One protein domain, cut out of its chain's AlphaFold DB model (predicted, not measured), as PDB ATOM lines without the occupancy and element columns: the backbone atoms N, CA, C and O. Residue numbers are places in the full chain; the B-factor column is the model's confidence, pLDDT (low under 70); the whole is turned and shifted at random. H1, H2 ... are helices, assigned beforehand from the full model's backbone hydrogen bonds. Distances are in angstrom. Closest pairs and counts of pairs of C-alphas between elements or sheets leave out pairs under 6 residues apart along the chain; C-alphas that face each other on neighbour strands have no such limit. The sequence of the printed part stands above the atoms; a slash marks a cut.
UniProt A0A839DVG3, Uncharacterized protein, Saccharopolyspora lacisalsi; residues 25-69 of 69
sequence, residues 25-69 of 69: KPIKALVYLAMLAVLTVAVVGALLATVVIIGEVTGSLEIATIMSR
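AT A GLANCE: This is residues 25 to 69 of the 69 residues of an uncharacterized protein of Saccharopolyspora lacisalsi (UniProt A0A839DVG3). One long helix, H1, makes nearly the whole length of the model, and at its far end the chain turns aside into a short helix, H2, giving an L with one very long arm. Residues 25 to 50, which belong to H1, stand free. The printed part has 45 residues with two named helices, H1 then H2, and no named strand; the class is all helix. It is extended, with a radius of gyration of the C-alphas of 16.9 A, and spans 51 by 21 by 7 A.

HOW THE PARTS SIT: H1, residues 25 to 57, and H2, residues 63 to 67, are close but not clearly touching; their closest C-alphas, those of Glu 56 and Ile 63, are 7.1 A apart. A tight link of 5 residues joins them. In H1 and H2 every O i to N i+4 pair is within hydrogen-bond range.

IN THESE COORDINATES: H1 measures 48.1 A from C-alpha 25 at (74.925, 127.739, 145.624) to C-alpha 57 at (116.262, 110.911, 163.514). H2 measures 5.9 A and ends with C-alpha 67 at (120.756, 122.684, 153.121).

THE WHOLE: The C-alphas of Lys 25 and Arg 69, the two farthest apart, are 51.7 A apart. The printed part has no cut. Its mean pLDDT is 86.4, and residues 63 to 69 are under 70.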
ATOM      1  N   LYS A  25      74.455 129.125 145.829       85.81
ATOM      2  CA  LYS A  25      74.925 127.739 145.624       85.81
ATOM      3  C   LYS A  25      76.298 127.611 144.926       85.81
ATOM      4  O   LYS A  25      77.135 126.899 145.480       85.81
ATOM      5  N   PRO A  26      76.580 128.277 143.784       87.88
ATOM      6  CA  PRO A  26      77.867 128.105 143.101       87.88
ATOM      7  C   PRO A  26      79.044 128.691 143.891       87.88
ATOM      8  O   PRO A  26      80.099 128.073 143.980       87.88
ATOM      9  N   ILE A  27      78.856 129.850 144.528       91.12
ATOM     10  CA  ILE A  27      79.918 130.520 145.292       91.12
ATOM     11  C   ILE A  27      80.250 129.716 146.551       91.12
ATOM     12  O   ILE A  27      81.416 129.515 146.877       91.12
ATOM     13  N   LYS A  28      79.225 129.179 147.221       87.31
ATOM     14  CA  LYS A  28      79.392 128.289 148.373       87.31
ATOM     15  C   LYS A  28      80.254 127.067 148.034       87.31
ATOM     16  O   LYS A  28      81.137 126.715 148.810       87.31
ATOM     17  N   ALA A  29      80.025 126.447 146.874       88.31
ATOM     18  CA  ALA A  29      80.808 125.298 146.426       88.31
ATOM     19  C   ALA A  29      82.287 125.654 146.201       88.31
ATOM     20  O   ALA A  29      83.158 124.910 146.640       88.31
ATOM     21  N   LEU A  30      82.573 126.811 145.591       93.12
ATOM     22  CA  LEU A  30      83.948 127.284 145.395       93.12
ATOM     23  C   LEU A  30      84.677 127.519 146.720       93.12
ATOM     24  O   LEU A  30      85.835 127.135 146.852       93.12
ATOM     25  N   VAL A  31      83.998 128.098 147.715       90.50
ATOM     26  CA  VAL A  31      84.582 128.320 149.047       90.50
ATOM     27  C   VAL A  31      84.929 126.994 149.722       90.50
ATOM     28  O   VAL A  31      86.035 126.843 150.236       90.50
ATOM     29  N   TYR A  32      84.029 126.007 149.678       90.25
ATOM     30  CA  TYR A  32      84.320 124.682 150.232       90.25
ATOM     31  C   TYR A  32      85.426 123.950 149.470       90.25
ATOM     32  O   TYR A  32      86.254 123.299 150.100       90.25
ATOM     33  N   LEU A  33      85.483 124.083 148.143       92.75
ATOM     34  CA  LEU A  33      86.551 123.500 147.331       92.75
ATOM     35  C   LEU A  33      87.904 124.126 147.690       92.75
ATOM     36  O   LEU A  33      88.862 123.402 147.938       92.75
ATOM     37  N   ALA A  34      87.973 125.454 147.804       93.88
ATOM     38  CA  ALA A  34      89.184 126.148 148.227       93.88
ATOM     39  C   ALA A  34      89.618 125.729 149.641       93.88
ATOM     40  O   ALA A  34      90.788 125.419 149.860       93.88
ATOM     41  N   MET A  35      88.677 125.652 150.589       92.38
ATOM     42  CA  MET A  35      88.957 125.189 151.949       92.38
ATOM     43  C   MET A  35      89.492 123.751 151.958       92.38
ATOM     44  O   MET A  35      90.491 123.471 152.618       92.38
ATOM     45  N   LEU A  36      88.869 122.856 151.187       94.31
ATOM     46  CA  LEU A  36      89.315 121.474 151.037       94.31
ATOM     47  C   LEU A  36      90.717 121.399 150.422       94.31
ATOM     48  O   LEU A  36      91.550 120.637 150.908       94.31
ATOM     49  N   ALA A  37      90.997 122.195 149.389       95.06
ATOM     50  CA  ALA A  37      92.301 122.232 148.738       95.06
ATOM     51  C   ALA A  37      93.405 122.671 149.711       95.06
ATOM     52  O   ALA A  37      94.424 121.993 149.825       95.06
ATOM     53  N   VAL A  38      93.175 123.746 150.473       95.94
ATOM     54  CA  VAL A  38      94.127 124.224 151.490       95.94
ATOM     55  C   VAL A  38      94.371 123.155 152.552       95.94
ATOM     56  O   VAL A  38      95.520 122.880 152.895       95.94
ATOM     57  N   LEU A  39      93.309 122.513 153.041       94.94
ATOM     58  CA  LEU A  39      93.421 121.478 154.067       94.94
ATOM     59  C   LEU A  39      94.160 120.240 153.542       94.94
ATOM     60  O   LEU A  39      94.991 119.674 154.243       94.94
ATOM     61  N   THR A  40      93.933 119.876 152.278       96.25
ATOM     62  CA  THR A  40      94.650 118.783 151.608       96.25
ATOM     63  C   THR A  40      96.143 119.089 151.504       96.25
ATOM     64  O   THR A  40      96.964 118.255 151.879       96.25
ATOM     65  N   VAL A  41      96.513 120.296 151.062       97.06
ATOM     66  CA  VAL A  41      97.924 120.711 150.977       97.06
ATOM     67  C   VAL A  41      98.572 120.736 152.360       97.06
ATOM     68  O   VAL A  41      99.688 120.248 152.514       97.06
ATOM     69  N   ALA A  42      97.870 121.241 153.377       96.44
ATOM     70  CA  ALA A  42      98.365 121.251 154.750       96.44
ATOM     71  C   ALA A  42      98.640 119.831 155.274       96.44
ATOM     72  O   ALA A  42      99.685 119.591 155.876       96.44
ATOM     73  N   VAL A  43      97.741 118.879 155.000       96.75
ATOM     74  CA  VAL A  43      97.905 117.470 155.391       96.75
ATOM     75  C   VAL A  43      99.088 116.825 154.670       96.75
ATOM     76  O   VAL A  43      99.909 116.176 155.312       96.75
ATOM     77  N   VAL A  44      99.218 117.030 153.355       97.69
ATOM     78  CA  VAL A  44     100.358 116.506 152.584       97.69
ATOM     79  C   VAL A  44     101.673 117.109 153.083       97.69
ATOM     80  O   VAL A  44     102.638 116.380 153.295       97.69
ATOM     81  N   GLY A  45     101.706 118.419 153.333       96.56
ATOM     82  CA  GLY A  45     102.876 119.097 153.891       96.56
ATOM     83  C   GLY A  45     103.266 118.554 155.267       96.56
ATOM     84  O   GLY A  45     104.438 118.272 155.503       96.56
ATOM     85  N   ALA A  46     102.288 118.330 156.151       96.81
ATOM     86  CA  ALA A  46     102.523 117.720 157.458       96.81
ATOM     87  C   ALA A  46     103.066 116.287 157.341       96.81
ATOM     88  O   ALA A  46     103.980 115.910 158.078       96.81
ATOM     89  N   LEU A  47     102.551 115.499 156.391       96.50
ATOM     90  CA  LEU A  47     103.037 114.144 156.139       96.50
ATOM     91  C   LEU A  47     104.497 114.157 155.670       96.50
ATOM     92  O   LEU A  47     105.322 113.436 156.226       96.50
ATOM     93  N   LEU A  48     104.834 115.015 154.702       94.69
ATOM     94  CA  LEU A  48     106.206 115.163 154.208       94.69
ATOM     95  C   LEU A  48     107.160 115.636 155.309       94.69
ATOM     96  O   LEU A  48     108.238 115.067 155.465       94.69
ATOM     97  N   ALA A  49     106.748 116.617 156.114       92.81
ATOM     98  CA  ALA A  49     107.526 117.077 157.261       92.81
ATOM     99  C   ALA A  49     107.775 115.942 158.266       92.81
ATOM    100  O   ALA A  49     108.880 115.800 158.778       92.81
ATOM    101  N   THR A  50     106.773 115.093 158.508       94.12
ATOM    102  CA  THR A  50     106.912 113.934 159.401       94.12
ATOM    103  C   THR A  50     107.927 112.930 158.861       94.12
ATOM    104  O   THR A  50     108.789 112.472 159.606       94.12
ATOM    105  N   VAL A  51     107.870 112.614 157.563       92.38
ATOM    106  CA  VAL A  51     108.843 111.720 156.911       92.38
ATOM    107  C   VAL A  51     110.259 112.282 157.020       92.38
ATOM    108  O   VAL A  51     111.177 111.543 157.364       92.38
ATOM    109  N   VAL A  52     110.425 113.584 156.784       90.81
ATOM    110  CA  VAL A  52     111.701 114.291 156.951       90.81
ATOM    111  C   VAL A  52     112.225 114.151 158.379       90.81
ATOM    112  O   VAL A  52     113.356 113.716 158.564       90.81
ATOM    113  N   ILE A  53     111.396 114.442 159.386       90.62
ATOM    114  CA  ILE A  53     111.785 114.342 160.800       90.62
ATOM    115  C   ILE A  53     112.232 112.917 161.143       90.62
ATOM    116  O   ILE A  53     113.258 112.733 161.792       90.62
ATOM    117  N   ILE A  54     111.492 111.902 160.689       91.38
ATOM    118  CA  ILE A  54     111.869 110.500 160.903       91.38
ATOM    119  C   ILE A  54     113.191 110.186 160.191       91.38
ATOM    120  O   ILE A  54     114.058 109.535 160.773       91.38
ATOM    121  N   GLY A  55     113.368 110.662 158.956       88.44
ATOM    122  CA  GLY A  55     114.588 110.487 158.170       88.44
ATOM    123  C   GLY A  55     115.837 111.030 158.869       88.44
ATOM    124  O   GLY A  55     116.824 110.300 158.957       88.44
ATOM    125  N   GLU A  56     115.751 112.242 159.429       87.88
ATOM    126  CA  GLU A  56     116.821 112.855 160.233       87.88
ATOM    127  C   GLU A  56     117.126 112.031 161.488       87.88
ATOM    128  O   GLU A  56     118.278 111.700 161.759       87.88
ATOM    129  N   VAL A  57     116.092 111.652 162.250       88.44
ATOM    130  CA  VAL A  57     116.262 110.911 163.514       88.44
ATOM    131  C   VAL A  57     116.876 109.530 163.283       88.44
ATOM    132  O   VAL A  57     117.641 109.044 164.113       88.44
ATOM    133  N   THR A  58     116.560 108.898 162.154       87.75
ATOM    134  CA  THR A  58     117.089 107.572 161.803       87.75
ATOM    135  C   THR A  58     118.468 107.659 161.131       87.75
ATOM    136  O   THR A  58     119.091 106.628 160.886       87.75
ATOM    137  N   GLY A  59     118.949 108.867 160.804       81.94
ATOM    138  CA  GLY A  59     120.192 109.085 160.054       81.94
ATOM    139  C   GLY A  59     120.120 108.638 158.589       81.94
ATOM    140  O   GLY A  59     121.147 108.473 157.940       81.94
ATOM    141  N   SER A  60     118.912 108.403 158.062       81.00
ATOM    142  CA  SER A  60     118.699 107.997 156.665       81.00
ATOM    143  C   SER A  60     118.671 109.192 155.711       81.00
ATOM    144  O   SER A  60     118.911 109.016 154.517       81.00
ATOM    145  N   LEU A  61     118.334 110.379 156.215       72.12
ATOM    146  CA  LEU A  61     118.416 111.654 155.512       72.12
ATOM    147  C   LEU A  61     119.212 112.623 156.396       72.12
ATOM    148  O   LEU A  61     118.954 112.694 157.591       72.12
ATOM    149  N   GLU A  62     120.164 113.349 155.804       75.31
ATOM    150  CA  GLU A  62     120.897 114.456 156.444       75.31
ATOM    151  C   GLU A  62     120.601 115.771 155.707       75.31
ATOM    152  O   GLU A  62     121.413 116.327 154.964       75.31
ATOM    153  N   ILE A  63     119.388 116.275 155.877       67.62
ATOM    154  CA  ILE A  63     118.887 117.501 155.259       67.62
ATOM    155  C   ILE A  63     119.595 118.727 155.839       67.62
ATOM    156  O   ILE A  63     119.863 119.663 155.088       67.62
ATOM    157  N   ALA A  64     119.964 118.725 157.128       63.41
ATOM    158  CA  ALA A  64     120.725 119.825 157.735       63.41
ATOM    159  C   ALA A  64     122.074 120.063 157.028       63.41
ATOM    160  O   ALA A  64     122.449 121.208 156.784       63.41
ATOM    161  N   THR A  65     122.761 118.985 156.635       61.38
ATOM    162  CA  THR A  65     124.039 119.028 155.905       61.38
ATOM    163  C   THR A  65     123.854 119.421 154.435       61.38
ATOM    164  O   THR A  65     124.690 120.126 153.869       61.38
ATOM    165  N   ILE A  66     122.762 118.978 153.801       61.91
ATOM    166  CA  ILE A  66     122.451 119.294 152.396       61.91
ATOM    167  C   ILE A  66     122.015 120.756 152.232       61.91
ATOM    168  O   ILE A  66     122.361 121.381 151.240       61.91
ATOM    169  N   MET A  67     121.273 121.313 153.193       65.94
ATOM    170  CA  MET A  67     120.756 122.684 153.121       65.94
ATOM    171  C   MET A  67     121.791 123.743 153.543       65.94
ATOM    172  O   MET A  67     121.599 124.924 153.259       65.94
ATOM    173  N   SER A  68     122.882 123.340 154.210       60.06
ATOM    174  CA  SER A  68     123.986 124.229 154.606       60.06
ATOM    175  C   SER A  68     125.153 124.281 153.606       60.06
ATOM    176  O   SER A  68     126.136 124.972 153.880       60.06
ATOM    177  N   ARG A  69     125.102 123.512 152.512       50.69
ATOM    178  CA  ARG A  69     126.079 123.533 151.412       50.69
ATOM    179  C   ARG A  69     125.508 124.269 150.208       50.69
ATOM    180  O   ARG A  69     126.320 124.923 149.523       50.69
TER     181      ARG A  69